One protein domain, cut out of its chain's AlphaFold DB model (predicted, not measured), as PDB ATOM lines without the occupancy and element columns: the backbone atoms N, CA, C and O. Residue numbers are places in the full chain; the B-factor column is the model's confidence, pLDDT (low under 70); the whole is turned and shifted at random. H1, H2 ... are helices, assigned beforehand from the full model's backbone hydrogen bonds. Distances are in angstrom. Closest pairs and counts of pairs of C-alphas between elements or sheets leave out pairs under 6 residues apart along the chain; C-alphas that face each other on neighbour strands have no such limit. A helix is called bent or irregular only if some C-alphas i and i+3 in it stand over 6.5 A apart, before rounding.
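Overview. This is residues 150 to 277 of the 553 residues of an uncharacterized protein of Brassica oleracea (UniProt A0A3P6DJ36). One helix arm, H1a, runs through the core, with H2 crossing it on one side and a V-shaped helical hairpin of H3 and H4a packed on the other side. Both H1 and H4 are bent: H1b turns off at one end of H1a, and H4b turns away from H4a to cross H2 near residues 205 to 209. The printed part has 128 residues with four named helices, in the order H1, H2, H3, H4, and no named strand; the class is all helix. The whole is compact, with a radius of gyration of the C-alphas of 14.3 A, and rounded, with spans of 38 by 35 by 31 A.

Arrangement. The longest helix, H1, residues 154 to 181, was assigned as one helix by its hydrogen bonds but is bent, with C-alphas 169 and 172 9.7 A apart; its arms are H1a, residues 154 to 169, and H1b, residues 172 to 181. The arms only just touch, with 3 pairs of C-alphas within 8 A, and only at the corner, the closest being Val 167 and Arg 175 at 6.0 A. H1a touches H2, residues 196 to 209, at a steep tilt of 51 degrees, the same way; the closest C-alphas, of Ala 164 and Val 203, are 4.8 A apart. H3, residues 220 to 238, touches H1a with its residues 230 to 237 alone, at a shallow tilt of 15 degrees, opposite ways; the closest C-alphas are those of Asn 155 and Lys 237, 7.1 A. H4, residues 242 to 264, was likewise assigned as one helix by its hydrogen bonds but is bent, with C-alphas 253 and 256 7.7 A apart, into H4a, residues 242 to 253, and H4b, residues 256 to 264. H3 and H4a form a hairpin at a steep tilt of 42 degrees; their closest C-alphas, of Lys 237 and Thr 246, are 4.6 A apart. H1a, H3 and H4a make an up and down bundle, each running against the one before it in the chain. H4b touches H2 about perpendicular, at 86 degrees, with the C-alphas of Val 205 and Ala 261 closest at 6.5 A, and is apart from H1a. Every O i to N i+4 pair is within hydrogen-bond range in H1a, H1b and H4b, against 8 of 10 in H2, 11 of 15 in H3 and 7 of 8 in H4a.

Along the chain. H1a is 22.6 A long from C-alpha 154 at (2.516, -53.471, -85.769), and H1b 14.3 A. H2 is 20.5 A long. H3, 28.1 A, has a kink of 27 degrees near residue 232. H4a is 18.2 A long and H4b 12.1 A, ending with C-alpha 264 at (-3.105, -62.367, -64.923).

Size, cuts and confidence. The C-alphas of Gln 150 and Arg 218, the two farthest apart, are 41.0 A apart. The printed part has no cut. The link from H1 to H2 is long, with 14 residues. Residues 216 to 221 and 235 to 244 are under 70 in pLDDT; the mean of the printed part is 81.7.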
ATOM      1  N   GLN A 150       2.843 -65.016 -87.801       71.62
ATOM      2  CA  GLN A 150       3.960 -64.376 -88.497       71.62
ATOM      3  C   GLN A 150       3.454 -63.420 -89.589       71.62
ATOM      4  O   GLN A 150       2.497 -63.728 -90.298       71.62
ATOM      5  N   GLY A 151       4.110 -62.264 -89.734       78.94
ATOM      6  CA  GLY A 151       3.839 -61.305 -90.812       78.94
ATOM      7  C   GLY A 151       2.745 -60.266 -90.537       78.94
ATOM      8  O   GLY A 151       2.379 -59.532 -91.453       78.94
ATOM      9  N   ILE A 152       2.222 -60.166 -89.309       86.19
ATOM     10  CA  ILE A 152       1.323 -59.064 -88.934       86.19
ATOM     11  C   ILE A 152       2.099 -57.747 -88.798       86.19
ATOM     12  O   ILE A 152       3.161 -57.704 -88.175       86.19
ATOM     13  N   SER A 153       1.569 -56.657 -89.362       86.94
ATOM     14  CA  SER A 153       2.161 -55.334 -89.158       86.94
ATOM     15  C   SER A 153       1.867 -54.826 -87.733       86.94
ATOM     16  O   SER A 153       0.772 -55.077 -87.216       86.94
ATOM     17  N   PRO A 154       2.778 -54.073 -87.084       84.44
ATOM     18  CA  PRO A 154       2.516 -53.471 -85.769       84.44
ATOM     19  C   PRO A 154       1.227 -52.633 -85.747       84.44
ATOM     20  O   PRO A 154       0.418 -52.707 -84.826       84.44
ATOM     21  N   ASN A 155       0.988 -51.920 -86.844       84.12
ATOM     22  CA  ASN A 155      -0.211 -51.142 -87.117       84.12
ATOM     23  C   ASN A 155      -1.504 -51.975 -87.058       84.12
ATOM     24  O   ASN A 155      -2.496 -51.551 -86.456       84.12
ATOM     25  N   ASP A 156      -1.515 -53.148 -87.688       86.31
ATOM     26  CA  ASP A 156      -2.681 -54.036 -87.689       86.31
ATOM     27  C   ASP A 156      -2.869 -54.704 -86.333       86.31
ATOM     28  O   ASP A 156      -4.002 -54.826 -85.868       86.31
ATOM     29  N   LEU A 157      -1.773 -55.061 -85.658       87.56
ATOM     30  CA  LEU A 157      -1.814 -55.607 -84.305       87.56
ATOM     31  C   LEU A 157      -2.465 -54.622 -83.325       87.56
ATOM     32  O   LEU A 157      -3.419 -54.998 -82.643       87.56
ATOM     33  N   CYS A 158      -2.019 -53.362 -83.292       87.44
ATOM     34  CA  CYS A 158      -2.616 -52.329 -82.438       87.44
ATOM     35  C   CYS A 158      -4.083 -52.078 -82.789       87.44
ATOM     36  O   CYS A 158      -4.925 -51.991 -81.895       87.44
ATOM     37  N   THR A 159      -4.418 -52.045 -84.085       89.62
ATOM     38  CA  THR A 159      -5.812 -51.895 -84.536       89.62
ATOM     39  C   THR A 159      -6.673 -53.051 -84.020       89.62
ATOM     40  O   THR A 159      -7.758 -52.825 -83.483       89.62
ATOM     41  N   ILE A 160      -6.191 -54.292 -84.122       91.44
ATOM     42  CA  ILE A 160      -6.900 -55.488 -83.653       91.44
ATOM     43  C   ILE A 160      -7.044 -55.487 -82.129       91.44
ATOM     44  O   ILE A 160      -8.148 -55.746 -81.647       91.44
ATOM     45  N   LYS A 161      -5.981 -55.166 -81.377       91.69
ATOM     46  CA  LYS A 161      -6.002 -55.054 -79.907       91.69
ATOM     47  C   LYS A 161      -7.031 -54.030 -79.447       91.69
ATOM     48  O   LYS A 161      -7.939 -54.361 -78.686       91.69
ATOM     49  N   LEU A 162      -6.940 -52.807 -79.968       94.00
ATOM     50  CA  LEU A 162      -7.852 -51.725 -79.618       94.00
ATOM     51  C   LEU A 162      -9.299 -52.088 -79.977       94.00
ATOM     52  O   LEU A 162     -10.214 -51.887 -79.178       94.00
ATOM     53  N   THR A 163      -9.513 -52.700 -81.145       94.44
ATOM     54  CA  THR A 163     -10.844 -53.167 -81.560       94.44
ATOM     55  C   THR A 163     -11.369 -54.248 -80.622       94.44
ATOM     56  O   THR A 163     -12.527 -54.195 -80.213       94.44
ATOM     57  N   ALA A 164     -10.543 -55.225 -80.243       94.44
ATOM     58  CA  ALA A 164     -10.922 -56.286 -79.316       94.44
ATOM     59  C   ALA A 164     -11.280 -55.739 -77.929       94.44
ATOM     60  O   ALA A 164     -12.249 -56.197 -77.320       94.44
ATOM     61  N   LEU A 165     -10.549 -54.732 -77.454       95.75
ATOM     62  CA  LEU A 165     -10.800 -54.058 -76.186       95.75
ATOM     63  C   LEU A 165     -12.139 -53.302 -76.193       95.75
ATOM     64  O   LEU A 165     -12.972 -53.508 -75.310       95.75
ATOM     65  N   PHE A 166     -12.402 -52.496 -77.226       94.44
ATOM     66  CA  PHE A 166     -13.676 -51.781 -77.357       94.44
ATOM     67  C   PHE A 166     -14.854 -52.731 -77.601       94.44
ATOM     68  O   PHE A 166     -15.926 -52.528 -77.040       94.44
ATOM     69  N   VAL A 167     -14.673 -53.811 -78.368       92.12
ATOM     70  CA  VAL A 167     -15.705 -54.852 -78.534       92.12
ATOM     71  C   VAL A 167     -15.943 -55.612 -77.227       92.12
ATOM     72  O   VAL A 167     -17.081 -55.973 -76.932       92.12
ATOM     73  N   THR A 168     -14.916 -55.816 -76.404       90.94
ATOM     74  CA  THR A 168     -15.077 -56.385 -75.059       90.94
ATOM     75  C   THR A 168     -15.931 -55.475 -74.180       90.94
ATOM     76  O   THR A 168     -16.854 -55.953 -73.522       90.94
ATOM     77  N   ARG A 169     -15.669 -54.161 -74.208       91.31
ATOM     78  CA  ARG A 169     -16.411 -53.188 -73.402       91.31
ATOM     79  C   ARG A 169     -17.831 -52.939 -73.924       91.31
ATOM     80  O   ARG A 169     -18.752 -52.857 -73.119       91.31
ATOM     81  N   TYR A 170     -18.028 -52.832 -75.237       88.75
ATOM     82  CA  TYR A 170     -19.273 -52.332 -75.849       88.75
ATOM     83  C   TYR A 170     -20.045 -53.357 -76.691       88.75
ATOM     84  O   TYR A 170     -21.149 -53.082 -77.161       88.75
ATOM     85  N   GLY A 171     -19.498 -54.557 -76.859       84.38
ATOM     86  CA  GLY A 171     -20.213 -55.718 -77.374       84.38
ATOM     87  C   GLY A 171     -20.477 -55.725 -78.874       84.38
ATOM     88  O   GLY A 171     -19.807 -55.064 -79.675       84.38
ATOM     89  N   MET A 172     -21.464 -56.541 -79.260       79.88
ATOM     90  CA  MET A 172     -21.790 -56.805 -80.662       79.88
ATOM     91  C   MET A 172     -22.231 -55.543 -81.405       79.88
ATOM     92  O   MET A 172     -21.852 -55.359 -82.559       79.88
ATOM     93  N   GLY A 173     -22.954 -54.638 -80.739       79.50
ATOM     94  CA  GLY A 173     -23.371 -53.366 -81.326       79.50
ATOM     95  C   GLY A 173     -22.214 -52.546 -81.873       79.50
ATOM     96  O   GLY A 173     -22.268 -52.083 -83.012       79.50
ATOM     97  N   PHE A 174     -21.140 -52.440 -81.092       86.94
ATOM     98  CA  PHE A 174     -19.928 -51.740 -81.500       86.94
ATOM     99  C   PHE A 174     -19.254 -52.435 -82.687       86.94
ATOM    100  O   PHE A 174     -18.940 -51.798 -83.692       86.94
ATOM    101  N   ARG A 175     -19.123 -53.767 -82.631       87.00
ATOM    102  CA  ARG A 175     -18.585 -54.565 -83.743       87.00
ATOM    103  C   ARG A 175     -19.384 -54.361 -85.036       87.00
ATOM    104  O   ARG A 175     -18.793 -54.206 -86.100       87.00
ATOM    105  N   MET A 176     -20.711 -54.373 -84.958       82.62
ATOM    106  CA  MET A 176     -21.590 -54.189 -86.116       82.62
ATOM    107  C   MET A 176     -21.530 -52.764 -86.662       82.62
ATOM    108  O   MET A 176     -21.562 -52.592 -87.881       82.62
ATOM    109  N   ALA A 177     -21.397 -51.759 -85.794       83.06
ATOM    110  CA  ALA A 177     -21.173 -50.383 -86.215       83.06
ATOM    111  C   ALA A 177     -19.872 -50.258 -87.025       83.06
ATOM    112  O   ALA A 177     -19.910 -49.736 -88.136       83.06
ATOM    113  N   LEU A 178     -18.761 -50.843 -86.560       86.75
ATOM    114  CA  LEU A 178     -17.503 -50.850 -87.319       86.75
ATOM    115  C   LEU A 178     -17.649 -51.503 -88.697       86.75
ATOM    116  O   LEU A 178     -17.220 -50.929 -89.694       86.75
ATOM    117  N   LYS A 179     -18.326 -52.655 -88.784       83.81
ATOM    118  CA  LYS A 179     -18.576 -53.322 -90.076       83.81
ATOM    119  C   LYS A 179     -19.430 -52.486 -91.031       83.81
ATOM    120  O   LYS A 179     -19.319 -52.668 -92.236       83.81
ATOM    121  N   LYS A 180     -20.303 -51.619 -90.509       82.25
ATOM    122  CA  LYS A 180     -21.175 -50.741 -91.304       82.25
ATOM    123  C   LYS A 180     -20.465 -49.473 -91.769       82.25
ATOM    124  O   LYS A 180     -20.761 -49.003 -92.860       82.25
ATOM    125  N   ILE A 181     -19.586 -48.919 -90.937       78.25
ATOM    126  CA  ILE A 181     -18.881 -47.662 -91.214       78.25
ATOM    127  C   ILE A 181     -17.625 -47.895 -92.065       78.25
ATOM    128  O   ILE A 181     -17.329 -47.093 -92.939       78.25
ATOM    129  N   ALA A 182     -16.887 -48.971 -91.791       78.12
ATOM    130  CA  ALA A 182     -15.516 -49.173 -92.260       78.12
ATOM    131  C   ALA A 182     -15.239 -50.670 -92.497       78.12
ATOM    132  O   ALA A 182     -14.425 -51.323 -91.840       78.12
ATOM    133  N   SER A 183     -16.022 -51.277 -93.395       77.69
ATOM    134  CA  SER A 183     -15.993 -52.731 -93.617       77.69
ATOM    135  C   SER A 183     -14.642 -53.253 -94.127       77.69
ATOM    136  O   SER A 183     -14.286 -54.401 -93.850       77.69
ATOM    137  N   THR A 184     -13.904 -52.409 -94.851       79.44
ATOM    138  CA  THR A 184     -12.605 -52.691 -95.463       79.44
ATOM    139  C   THR A 184     -11.481 -52.589 -94.440       79.44
ATOM    140  O   THR A 184     -10.696 -53.525 -94.293       79.44
ATOM    141  N   GLU A 185     -11.456 -51.510 -93.662       81.19
ATOM    142  CA  GLU A 185     -10.432 -51.221 -92.651       81.19
ATOM    143  C   GLU A 185     -10.501 -52.223 -91.491       81.19
ATOM    144  O   GLU A 185      -9.477 -52.605 -90.922       81.19
ATOM    145  N   PHE A 186     -11.705 -52.715 -91.176       87.88
ATOM    146  CA  PHE A 186     -11.944 -53.741 -90.157       87.88
ATOM    147  C   PHE A 186     -12.253 -55.116 -90.763       87.88
ATOM    148  O   PHE A 186     -13.032 -55.897 -90.205       87.88
ATOM    149  N   GLY A 187     -11.613 -55.450 -91.890       85.19
ATOM    150  CA  GLY A 187     -11.795 -56.724 -92.593       85.19
ATOM    151  C   GLY A 187     -11.619 -57.963 -91.701       85.19
ATOM    152  O   GLY A 187     -12.308 -58.966 -91.901       85.19
ATOM    153  N   PHE A 188     -10.791 -57.882 -90.651       88.94
ATOM    154  CA  PHE A 188     -10.594 -58.948 -89.655       88.94
ATOM    155  C   PHE A 188     -11.837 -59.312 -88.832       88.94
ATOM    156  O   PHE A 188     -11.875 -60.372 -88.205       88.94
ATOM    157  N   LEU A 189     -12.891 -58.492 -88.870       87.62
ATOM    158  CA  LEU A 189     -14.189 -58.802 -88.267       87.62
ATOM    159  C   LEU A 189     -15.024 -59.789 -89.106       87.62
ATOM    160  O   LEU A 189     -16.043 -60.300 -88.610       87.62
ATOM    161  N   ASN A 190     -14.625 -60.053 -90.356       86.12
ATOM    162  CA  ASN A 190     -15.284 -60.975 -91.283       86.12
ATOM    163  C   ASN A 190     -14.828 -62.423 -91.081       86.12
ATOM    164  O   ASN A 190     -13.691 -62.676 -90.699       86.12
ATOM    165  N   LEU A 191     -15.721 -63.380 -91.367       83.12
ATOM    166  CA  LEU A 191     -15.535 -64.806 -91.055       83.12
ATOM    167  C   LEU A 191     -14.261 -65.418 -91.655       83.12
ATOM    168  O   LEU A 191     -13.633 -66.235 -90.984       83.12
ATOM    169  N   ASN A 192     -13.893 -64.988 -92.862       82.81
ATOM    170  CA  ASN A 192     -12.829 -65.589 -93.670       82.81
ATOM    171  C   ASN A 192     -11.475 -64.881 -93.522       82.81
ATOM    172  O   ASN A 192     -10.524 -65.224 -94.215       82.81
ATOM    173  N   HIS A 193     -11.375 -63.874 -92.655       88.38
ATOM    174  CA  HIS A 193     -10.146 -63.107 -92.530       88.38
ATOM    175  C   HIS A 193      -9.085 -63.850 -91.709       88.38
ATOM    176  O   HIS A 193      -9.382 -64.373 -90.633       88.38
ATOM    177  N   ILE A 194      -7.828 -63.807 -92.159       87.12
ATOM    178  CA  ILE A 194      -6.691 -64.491 -91.517       87.12
ATOM    179  C   ILE A 194      -6.517 -64.091 -90.038       87.12
ATOM    180  O   ILE A 194      -6.399 -64.943 -89.161       87.12
ATOM    181  N   TRP A 195      -6.624 -62.793 -89.729       88.44
ATOM    182  CA  TRP A 195      -6.501 -62.261 -88.365       88.44
ATOM    183  C   TRP A 195      -7.756 -62.395 -87.493       88.44
ATOM    184  O   TRP A 195      -7.739 -61.983 -86.333       88.44
ATOM    185  N   ARG A 196      -8.850 -62.985 -87.993       86.56
ATOM    186  CA  ARG A 196     -10.086 -63.121 -87.209       86.56
ATOM    187  C   ARG A 196      -9.849 -63.891 -85.911       86.56
ATOM    188  O   ARG A 196     -10.379 -63.520 -84.866       86.56
ATOM    189  N   ARG A 197      -9.056 -64.967 -85.962       84.12
ATOM    190  CA  ARG A 197      -8.728 -65.770 -84.775       84.12
ATOM    191  C   ARG A 197      -7.957 -64.946 -83.744       84.12
ATOM    192  O   ARG A 197      -8.304 -64.991 -82.571       84.12
ATOM    193  N   LEU A 198      -6.976 -64.161 -84.193       85.44
ATOM    194  CA  LEU A 198      -6.203 -63.266 -83.333       85.44
ATOM    195  C   LEU A 198      -7.111 -62.243 -82.637       85.44
ATOM    196  O   LEU A 198      -7.023 -62.068 -81.425       85.44
ATOM    197  N   PHE A 199      -8.042 -61.638 -83.377       90.25
ATOM    198  CA  PHE A 199      -9.039 -60.730 -82.814       90.25
ATOM    199  C   PHE A 199      -9.859 -61.381 -81.686       90.25
ATOM    200  O   PHE A 199      -9.941 -60.827 -80.592       90.25
ATOM    201  N   PHE A 200     -10.423 -62.575 -81.903       86.00
ATOM    202  CA  PHE A 200     -11.198 -63.259 -80.856       86.00
ATOM    203  C   PHE A 200     -10.347 -63.714 -79.670       86.00
ATOM    204  O   PHE A 200     -10.844 -63.731 -78.547       86.00
ATOM    205  N   ASN A 201      -9.076 -64.041 -79.895       83.50
ATOM    206  CA  ASN A 201      -8.150 -64.340 -78.814       83.50
ATOM    207  C   ASN A 201      -7.949 -63.117 -77.904       83.50
ATOM    208  O   ASN A 201      -8.087 -63.248 -76.690       83.50
ATOM    209  N   PHE A 202      -7.714 -61.927 -78.471       89.25
ATOM    210  CA  PHE A 202      -7.630 -60.689 -77.686       89.25
ATOM    211  C   PHE A 202      -8.942 -60.353 -76.978       89.25
ATOM    212  O   PHE A 202      -8.912 -59.938 -75.826       89.25
ATOM    213  N   VAL A 203     -10.096 -60.583 -77.615       88.12
ATOM    214  CA  VAL A 203     -11.395 -60.441 -76.933       88.12
ATOM    215  C   VAL A 203     -11.447 -61.371 -75.714       88.12
ATOM    216  O   VAL A 203     -11.782 -60.932 -74.620       88.12
ATOM    217  N   GLY A 204     -11.045 -62.637 -75.864       81.62
ATOM    218  CA  GLY A 204     -10.958 -63.592 -74.758       81.62
ATOM    219  C   GLY A 204     -10.073 -63.101 -73.610       81.62
ATOM    220  O   GLY A 204     -10.511 -63.105 -72.460       81.62
ATOM    221  N   VAL A 205      -8.876 -62.600 -73.923       85.75
ATOM    222  CA  VAL A 205      -7.958 -62.010 -72.936       85.75
ATOM    223  C   VAL A 205      -8.607 -60.821 -72.237       85.75
ATOM    224  O   VAL A 205      -8.748 -60.829 -71.017       85.75
ATOM    225  N   TYR A 206      -9.059 -59.811 -72.982       91.69
ATOM    226  CA  TYR A 206      -9.565 -58.577 -72.386       91.69
ATOM    227  C   TYR A 206     -10.827 -58.792 -71.555       91.69
ATOM    228  O   TYR A 206     -11.055 -58.046 -70.610       91.69
ATOM    229  N   THR A 207     -11.608 -59.845 -71.801       87.75
ATOM    230  CA  THR A 207     -12.777 -60.178 -70.962       87.75
ATOM    231  C   THR A 207     -12.429 -60.753 -69.595       87.75
ATOM    232  O   THR A 207     -13.280 -60.808 -68.697       87.75
ATOM    233  N   SER A 208     -11.184 -61.195 -69.406       85.06
ATOM    234  CA  SER A 208     -10.670 -61.530 -68.083       85.06
ATOM    235  C   SER A 208     -10.327 -60.269 -67.283       85.06
ATOM    236  O   SER A 208     -10.328 -60.338 -66.055       85.06
ATOM    237  N   ILE A 209     -10.108 -59.127 -67.952       91.25
ATOM    238  CA  ILE A 209      -9.625 -57.870 -67.362       91.25
ATOM    239  C   ILE A 209     -10.732 -56.816 -67.233       91.25
ATOM    240  O   ILE A 209     -10.899 -56.218 -66.173       91.25
ATOM    241  N   VAL A 210     -11.512 -56.594 -68.290       93.25
ATOM    242  CA  VAL A 210     -12.499 -55.515 -68.428       93.25
ATOM    243  C   VAL A 210     -13.909 -56.107 -68.477       93.25
ATOM    244  O   VAL A 210     -14.177 -57.082 -69.180       93.25
ATOM    245  N   LYS A 211     -14.831 -55.520 -67.711       89.38
ATOM    246  CA  LYS A 211     -16.263 -55.837 -67.756       89.38
ATOM    247  C   LYS A 211     -16.879 -55.221 -69.011       89.38
ATOM    248  O   LYS A 211     -16.467 -54.135 -69.414       89.38
ATOM    249  N   PRO A 212     -17.915 -55.816 -69.595       88.12
ATOM    250  CA  PRO A 212     -18.747 -55.089 -70.534       88.12
ATOM    251  C   PRO A 212     -19.573 -53.996 -69.841       88.12
ATOM    252  O   PRO A 212     -19.912 -54.098 -68.662       88.12
ATOM    253  N   SER A 213     -19.852 -52.919 -70.570       86.12
ATOM    254  CA  SER A 213     -20.546 -51.738 -70.064       86.12
ATOM    255  C   SER A 213     -22.046 -51.991 -69.904       86.12
ATOM    256  O   SER A 213     -22.717 -52.528 -70.785       86.12
ATOM    257  N   GLU A 214     -22.607 -51.525 -68.789       76.38
ATOM    258  CA  GLU A 214     -24.053 -51.544 -68.535       76.38
ATOM    259  C   GLU A 214     -24.794 -50.367 -69.198       76.38
ATOM    260  O   GLU A 214     -26.029 -50.306 -69.184       76.38
ATOM    261  N   VAL A 215     -24.053 -49.406 -69.758       71.94
ATOM    262  CA  VAL A 215     -24.582 -48.138 -70.286       71.94
ATOM    263  C   VAL A 215     -24.878 -48.221 -71.787       71.94
ATOM    264  O   VAL A 215     -25.690 -47.444 -72.286       71.94
ATOM    265  N   VAL A 216     -24.326 -49.214 -72.498       65.50
ATOM    266  CA  VAL A 216     -24.463 -49.394 -73.962       65.50
ATOM    267  C   VAL A 216     -25.916 -49.339 -74.438       65.50
ATOM    268  O   VAL A 216     -26.211 -48.765 -75.483       65.50
ATOM    269  N   TYR A 217     -26.847 -49.883 -73.651       59.88
ATOM    270  CA  TYR A 217     -28.270 -49.942 -74.001       59.88
ATOM    271  C   TYR A 217     -29.090 -48.734 -73.526       59.88
ATOM    272  O   TYR A 217     -30.300 -48.696 -73.758       59.88
ATOM    273  N   ARG A 218     -28.471 -47.765 -72.839       59.41
ATOM    274  CA  ARG A 218     -29.177 -46.613 -72.258       59.41
ATOM    275  C   ARG A 218     -29.410 -45.484 -73.262       59.41
ATOM    276  O   ARG A 218     -30.385 -44.759 -73.109       59.41
ATOM    277  N   SER A 219     -28.566 -45.331 -74.290       63.59
ATOM    278  CA  SER A 219     -28.714 -44.253 -75.281       63.59
ATOM    279  C   SER A 219     -28.067 -44.570 -76.633       63.59
ATOM    280  O   SER A 219     -26.938 -45.046 -76.694       63.59
ATOM    281  N   CYS A 220     -28.746 -44.218 -77.733       62.22
ATOM    282  CA  CYS A 220     -28.192 -44.306 -79.095       62.22
ATOM    283  C   CYS A 220     -26.999 -43.354 -79.309       62.22
ATOM    284  O   CYS A 220     -26.175 -43.589 -80.190       62.22
ATOM    285  N   ASP A 221     -26.906 -42.289 -78.507       68.38
ATOM    286  CA  ASP A 221     -25.809 -41.319 -78.575       68.38
ATOM    287  C   ASP A 221     -24.526 -41.880 -77.928       68.38
ATOM    288  O   ASP A 221     -23.426 -41.449 -78.261       68.38
ATOM    289  N   PHE A 222     -24.649 -42.874 -77.037       77.00
ATOM    290  CA  PHE A 222     -23.507 -43.484 -76.352       77.00
ATOM    291  C   PHE A 222     -22.585 -44.235 -77.319       77.00
ATOM    292  O   PHE A 222     -21.371 -44.058 -77.278       77.00
ATOM    293  N   MET A 223     -23.158 -45.024 -78.235       81.25
ATOM    294  CA  MET A 223     -22.379 -45.725 -79.261       81.25
ATOM    295  C   MET A 223     -21.581 -44.740 -80.124       81.25
ATOM    296  O   MET A 223     -20.442 -45.020 -80.489       81.25
ATOM    297  N   GLY A 224     -22.152 -43.563 -80.401       79.50
ATOM    298  CA  GLY A 224     -21.446 -42.496 -81.099       79.50
ATOM    299  C   GLY A 224     -20.233 -41.988 -80.322       79.50
ATOM    300  O   GLY A 224     -19.147 -41.938 -80.885       79.50
ATOM    301  N   LYS A 225     -20.378 -41.719 -79.016       81.62
ATOM    302  CA  LYS A 225     -19.256 -41.333 -78.137       81.62
ATOM    303  C   LYS A 225     -18.135 -42.381 -78.121       81.62
ATOM    304  O   LYS A 225     -16.961 -42.029 -78.220       81.62
ATOM    305  N   ALA A 226     -18.498 -43.662 -78.040       86.81
ATOM    306  CA  ALA A 226     -17.540 -44.766 -78.056       86.81
ATOM    307  C   ALA A 226     -16.768 -44.843 -79.382       86.81
ATOM    308  O   ALA A 226     -15.549 -45.005 -79.373       86.81
ATOM    309  N   LEU A 227     -17.461 -44.691 -80.516       84.75
ATOM    310  CA  LEU A 227     -16.832 -44.652 -81.839       84.75
ATOM    311  C   LEU A 227     -15.934 -43.425 -82.007       84.75
ATOM    312  O   LEU A 227     -14.851 -43.547 -82.565       84.75
ATOM    313  N   GLU A 228     -16.341 -42.263 -81.499       81.00
ATOM    314  CA  GLU A 228     -15.518 -41.051 -81.543       81.00
ATOM    315  C   GLU A 228     -14.217 -41.217 -80.753       81.00
ATOM    316  O   GLU A 228     -13.160 -40.882 -81.279       81.00
ATOM    317  N   LEU A 229     -14.254 -41.791 -79.541       85.31
ATOM    318  CA  LEU A 229     -13.021 -42.125 -78.818       85.31
ATOM    319  C   LEU A 229     -12.171 -43.126 -79.606       85.31
ATOM    320  O   LEU A 229     -10.968 -42.944 -79.742       85.31
ATOM    321  N   PHE A 230     -12.793 -44.181 -80.124       88.56
ATOM    322  CA  PHE A 230     -12.090 -45.233 -80.841       88.56
ATOM    323  C   PHE A 230     -11.364 -44.712 -82.087       88.56
ATOM    324  O   PHE A 230     -10.172 -44.957 -82.250       88.56
ATOM    325  N   PHE A 231     -12.047 -43.944 -82.937       82.06
ATOM    326  CA  PHE A 231     -11.432 -43.355 -84.126       82.06
ATOM    327  C   PHE A 231     -10.438 -42.249 -83.778       82.06
ATOM    328  O   PHE A 231      -9.454 -42.088 -84.491       82.06
ATOM    329  N   HIS A 232     -10.634 -41.523 -82.674       80.00
ATOM    330  CA  HIS A 232      -9.630 -40.597 -82.136       80.00
ATOM    331  C   HIS A 232      -8.326 -41.304 -81.756       80.00
ATOM    332  O   HIS A 232      -7.247 -40.803 -82.050       80.00
ATOM    333  N   LEU A 233      -8.415 -42.492 -81.161       83.62
ATOM    334  CA  LEU A 233      -7.245 -43.314 -80.847       83.62
ATOM    335  C   LEU A 233      -6.633 -43.955 -82.102       83.62
ATOM    336  O   LEU A 233      -5.422 -44.132 -82.166       83.62
ATOM    337  N   LEU A 234      -7.437 -44.278 -83.120       77.81
ATOM    338  CA  LEU A 234      -6.926 -44.798 -84.391       77.81
ATOM    339  C   LEU A 234      -6.309 -43.730 -85.291       77.81
ATOM    340  O   LEU A 234      -5.404 -44.061 -86.041       77.81
ATOM    341  N   GLN A 235      -6.735 -42.469 -85.224       69.12
ATOM    342  CA  GLN A 235      -6.102 -41.356 -85.954       69.12
ATOM    343  C   GLN A 235      -4.624 -41.207 -85.667       69.12
ATOM    344  O   GLN A 235      -3.868 -40.728 -86.513       69.12
ATOM    345  N   LEU A 236      -4.220 -41.653 -84.484       53.59
ATOM    346  CA  LEU A 236      -2.828 -41.718 -84.110       53.59
ATOM    347  C   LEU A 236      -2.048 -42.488 -85.187       53.59
ATOM    348  O   LEU A 236      -0.947 -42.060 -85.482       53.59
ATOM    349  N   LYS A 237      -2.656 -43.477 -85.883       44.94
ATOM    350  CA  LYS A 237      -2.156 -44.288 -87.031       44.94
ATOM    351  C   LYS A 237      -1.808 -43.518 -88.307       44.94
ATOM    352  O   LYS A 237      -0.954 -43.980 -89.063       44.94
ATOM    353  N   ASN A 238      -2.425 -42.361 -88.549       45.88
ATOM    354  CA  ASN A 238      -2.347 -41.651 -89.835       45.88
ATOM    355  C   ASN A 238      -1.545 -40.339 -89.773       45.88
ATOM    356  O   ASN A 238      -1.456 -39.612 -90.766       45.88
ATOM    357  N   VAL A 239      -0.916 -40.030 -88.633       45.81
ATOM    358  CA  VAL A 239       0.018 -38.900 -88.535       45.81
ATOM    359  C   VAL A 239       1.206 -39.186 -89.459       45.81
ATOM    360  O   VAL A 239       1.830 -40.238 -89.357       45.81
ATOM    361  N   LYS A 240       1.535 -38.244 -90.355       42.81
ATOM    362  CA  LYS A 240       2.595 -38.298 -91.395       42.81
ATOM    363  C   LYS A 240       4.035 -38.536 -90.878       42.81
ATOM    364  O   LYS A 240       4.997 -38.317 -91.603       42.81
ATOM    365  N   MET A 241       4.192 -38.988 -89.638       42.16
ATOM    366  CA  MET A 241       5.439 -39.221 -88.919       42.16
ATOM    367  C   MET A 241       5.542 -40.702 -88.528       42.16
ATOM    368  O   MET A 241       5.453 -41.020 -87.351       42.16
ATOM    369  N   GLY A 242       5.708 -41.588 -89.522       50.00
ATOM    370  CA  GLY A 242       6.098 -43.000 -89.368       50.00
ATOM    371  C   GLY A 242       5.152 -43.895 -88.543       50.00
ATOM    372  O   GLY A 242       4.789 -43.587 -87.415       50.00
ATOM    373  N   GLY A 243       4.817 -45.090 -89.046       56.34
ATOM    374  CA  GLY A 243       3.929 -46.040 -88.344       56.34
ATOM    375  C   GLY A 243       4.299 -46.339 -86.874       56.34
ATOM    376  O   GLY A 243       3.420 -46.663 -86.083       56.34
ATOM    377  N   SER A 244       5.565 -46.140 -86.479       64.56
ATOM    378  CA  SER A 244       6.072 -46.354 -85.116       64.56
ATOM    379  C   SER A 244       5.405 -45.479 -84.047       64.56
ATOM    380  O   SER A 244       4.993 -46.008 -83.021       64.56
ATOM    381  N   ARG A 245       5.238 -44.163 -84.267       73.44
ATOM    382  CA  ARG A 245       4.660 -43.249 -83.253       73.44
ATOM    383  C   ARG A 245       3.251 -43.676 -82.844       73.44
ATOM    384  O   ARG A 245       2.844 -43.584 -81.695       73.44
ATOM    385  N   THR A 246       2.514 -44.141 -83.830       70.06
ATOM    386  CA  THR A 246       1.083 -44.381 -83.759       70.06
ATOM    387  C   THR A 246       0.730 -45.613 -82.934       70.06
ATOM    388  O   THR A 246      -0.145 -45.590 -82.070       70.06
ATOM    389  N   VAL A 247       1.507 -46.665 -83.173       79.88
ATOM    390  CA  VAL A 247       1.548 -47.909 -82.416       79.88
ATOM    391  C   VAL A 247       1.865 -47.593 -80.963       79.88
ATOM    392  O   VAL A 247       1.156 -48.051 -80.077       79.88
ATOM    393  N   MET A 248       2.850 -46.720 -80.731       84.69
ATOM    394  CA  MET A 248       3.257 -46.309 -79.389       84.69
ATOM    395  C   MET A 248       2.161 -45.527 -78.661       84.69
ATOM    396  O   MET A 248       1.961 -45.757 -77.476       84.69
ATOM    397  N   GLU A 249       1.395 -44.657 -79.327       84.69
ATOM    398  CA  GLU A 249       0.286 -43.961 -78.658       84.69
ATOM    399  C   GLU A 249      -0.874 -44.906 -78.298       84.69
ATOM    400  O   GLU A 249      -1.437 -44.795 -77.207       84.69
ATOM    401  N   VAL A 250      -1.211 -45.865 -79.169       87.69
ATOM    402  CA  VAL A 250      -2.228 -46.884 -78.853       87.69
ATOM    403  C   VAL A 250      -1.749 -47.806 -77.731       87.69
ATOM    404  O   VAL A 250      -2.515 -48.077 -76.809       87.69
ATOM    405  N   ASP A 251      -0.492 -48.250 -77.767       88.88
ATOM    406  CA  ASP A 251       0.083 -49.099 -76.720       88.88
ATOM    407  C   ASP A 251       0.241 -48.343 -75.390       88.88
ATOM    408  O   ASP A 251       0.024 -48.926 -74.329       88.88
ATOM    409  N   ALA A 252       0.545 -47.040 -75.418       89.88
ATOM    410  CA  ALA A 252       0.550 -46.190 -74.228       89.88
ATOM    411  C   ALA A 252      -0.852 -46.076 -73.612       89.88
ATOM    412  O   ALA A 252      -0.988 -46.150 -72.389       89.88
ATOM    413  N   PHE A 253      -1.894 -45.958 -74.446       92.19
ATOM    414  CA  PHE A 253      -3.289 -45.949 -74.005       92.19
ATOM    415  C   PHE A 253      -3.711 -47.298 -73.400       92.19
ATOM    416  O   PHE A 253      -4.314 -47.331 -72.327       92.19
ATOM    417  N   THR A 254      -3.406 -48.423 -74.063       93.00
ATOM    418  CA  THR A 254      -3.786 -49.769 -73.582       93.00
ATOM    419  C   THR A 254      -2.854 -50.323 -72.504       93.00
ATOM    420  O   THR A 254      -3.161 -51.368 -71.929       93.00
ATOM    421  N   GLY A 255      -1.757 -49.629 -72.185       92.56
ATOM    422  CA  GLY A 255      -0.642 -50.130 -71.380       92.56
ATOM    423  C   GLY A 255      -1.038 -50.751 -70.042       92.56
ATOM    424  O   GLY A 255      -0.594 -51.854 -69.735       92.56
ATOM    425  N   GLY A 256      -1.919 -50.114 -69.264       94.25
ATOM    426  CA  GLY A 256      -2.378 -50.677 -67.985       94.25
ATOM    427  C   GLY A 256      -3.236 -51.938 -68.131       94.25
ATOM    428  O   GLY A 256      -3.098 -52.885 -67.358       94.25
ATOM    429  N   VAL A 257      -4.095 -51.995 -69.154       95.75
ATOM    430  CA  VAL A 257      -4.931 -53.177 -69.431       95.75
ATOM    431  C   VAL A 257      -4.077 -54.327 -69.958       95.75
ATOM    432  O   VAL A 257      -4.238 -55.462 -69.510       95.75
ATOM    433  N   ASP A 258      -3.140 -54.035 -70.860       94.19
ATOM    434  CA  ASP A 258      -2.177 -55.013 -71.363       94.19
ATOM    435  C   ASP A 258      -1.240 -55.500 -70.252       94.19
ATOM    436  O   ASP A 258      -0.835 -56.659 -70.259       94.19
ATOM    437  N   TYR A 259      -0.928 -54.653 -69.267       94.25
ATOM    438  CA  TYR A 259      -0.134 -55.042 -68.105       94.25
ATOM    439  C   TYR A 259      -0.882 -56.059 -67.246       94.25
ATOM    440  O   TYR A 259      -0.312 -57.079 -66.869       94.25
ATOM    441  N   PHE A 260      -2.172 -55.838 -66.979       92.69
ATOM    442  CA  PHE A 260      -2.986 -56.838 -66.287       92.69
ATOM    443  C   PHE A 260      -3.148 -58.117 -67.107       92.69
ATOM    444  O   PHE A 260      -3.055 -59.203 -66.545       92.69
ATOM    445  N   ALA A 261      -3.316 -58.024 -68.429       90.12
ATOM    446  CA  ALA A 261      -3.334 -59.201 -69.295       90.12
ATOM    447  C   ALA A 261      -2.025 -60.000 -69.202       90.12
ATOM    448  O   ALA A 261      -2.063 -61.208 -68.990       90.12
ATOM    449  N   TYR A 262      -0.880 -59.320 -69.276       89.12
ATOM    450  CA  TYR A 262       0.448 -59.916 -69.124       89.12
ATOM    451  C   TYR A 262       0.626 -60.624 -67.779       89.12
ATOM    452  O   TYR A 262       1.254 -61.675 -67.710       89.12
ATOM    453  N   MET A 263       0.063 -60.056 -66.715       83.44
ATOM    454  CA  MET A 263       0.257 -60.537 -65.352       83.44
ATOM    455  C   MET A 263      -0.750 -61.602 -64.899       83.44
ATOM    456  O   MET A 263      -0.404 -62.431 -64.052       83.44
ATOM    457  N   ASP A 264      -1.979 -61.565 -65.420       82.44
ATOM    458  CA  ASP A 264      -3.105 -62.367 -64.923       82.44
ATOM    459  C   ASP A 264      -3.585 -63.429 -65.924       82.44
ATOM    460  O   ASP A 264      -4.256 -64.385 -65.528       82.44
ATOM    461  N   PHE A 265      -3.289 -63.280 -67.222       80.12
ATOM    462  CA  PHE A 265      -3.762 -64.200 -68.255       80.12
ATOM    463  C   PHE A 265      -2.651 -65.148 -68.718       80.12
ATOM    464  O   PHE A 265      -1.684 -64.749 -69.367       80.12
ATOM    465  N   VAL A 266      -2.835 -66.440 -68.435       75.38
ATOM    466  CA  VAL A 266      -1.908 -67.504 -68.846       75.38
ATOM    467  C   VAL A 266      -1.758 -67.520 -70.369       75.38
ATOM    468  O   VAL A 266      -2.743 -67.650 -71.096       75.38
ATOM    469  N   GLY A 267      -0.518 -67.405 -70.844       71.81
ATOM    470  CA  GLY A 267      -0.177 -67.424 -72.266       71.81
ATOM    471  C   GLY A 267      -0.185 -66.058 -72.957       71.81
ATOM    472  O   GLY A 267       0.175 -65.984 -74.126       71.81
ATOM    473  N   TYR A 268      -0.554 -64.962 -72.276       81.00
ATOM    474  CA  TYR A 268      -0.425 -63.623 -72.871       81.00
ATOM    475  C   TYR A 268       1.044 -63.205 -73.008       81.00
ATOM    476  O   TYR A 268       1.444 -62.688 -74.050       81.00
ATOM    477  N   SER A 269       1.854 -63.478 -71.982       81.44
ATOM    478  CA  SER A 269       3.293 -63.183 -71.948       81.44
ATOM    479  C   SER A 269       4.107 -63.931 -73.005       81.44
ATOM    480  O   SER A 269       5.171 -63.466 -73.394       81.44
ATOM    481  N   ASP A 270       3.603 -65.068 -73.493       77.81
ATOM    482  CA  ASP A 270       4.272 -65.879 -74.522       77.81
ATOM    483  C   ASP A 270       4.154 -65.248 -75.922       77.81
ATOM    484  O   ASP A 270       4.800 -65.671 -76.879       77.81
ATOM    485  N   VAL A 271       3.278 -64.251 -76.050       75.94
ATOM    486  CA  VAL A 271       2.759 -63.731 -77.319       75.94
ATOM    487  C   VAL A 271       2.982 -62.230 -77.418       75.94
ATOM    488  O   VAL A 271       3.262 -61.714 -78.496       75.94
ATOM    489  N   MET A 272       2.830 -61.530 -76.295       83.62
ATOM    490  CA  MET A 272       2.937 -60.085 -76.195       83.62
ATOM    491  C   MET A 272       4.033 -59.714 -75.193       83.62
ATOM    492  O   MET A 272       4.035 -60.232 -74.072       83.62
ATOM    493  N   PRO A 273       4.943 -58.792 -75.555       85.12
ATOM    494  CA  PRO A 273       5.944 -58.307 -74.620       85.12
ATOM    495  C   PRO A 273       5.284 -57.527 -73.479       85.12
ATOM    496  O   PRO A 273       4.160 -57.028 -73.600       85.12
ATOM    497  N   ARG A 274       6.019 -57.372 -72.372       86.38
ATOM    498  CA  ARG A 274       5.608 -56.480 -71.284       86.38
ATOM    499  C   ARG A 274       5.388 -55.064 -71.849       86.38
ATOM    500  O   ARG A 274       6.271 -54.572 -72.555       86.38
ATOM    501  N   PRO A 275       4.264 -54.394 -71.532       89.62
ATOM    502  CA  PRO A 275       4.013 -53.035 -72.001       89.62
ATOM    503  C   PRO A 275       5.126 -52.076 -71.585       89.62
ATOM    504  O   PRO A 275       5.562 -52.080 -70.429       89.62
ATOM    505  N   GLN A 276       5.585 -51.261 -72.534       88.00
ATOM    506  CA  GLN A 276       6.592 -50.235 -72.279       88.00
ATOM    507  C   GLN A 276       5.957 -49.011 -71.608       88.00
ATOM    508  O   GLN A 276       4.775 -48.723 -71.796       88.00
ATOM    509  N   ARG A 277       6.752 -48.291 -70.812       86.62
ATOM    510  CA  ARG A 277       6.337 -47.021 -70.197       86.62
ATOM    511  C   ARG A 277       6.303 -45.912 -71.255       86.62
ATOM    512  O   ARG A 277       7.071 -45.964 -72.219       86.62
TER     513      ARG A 277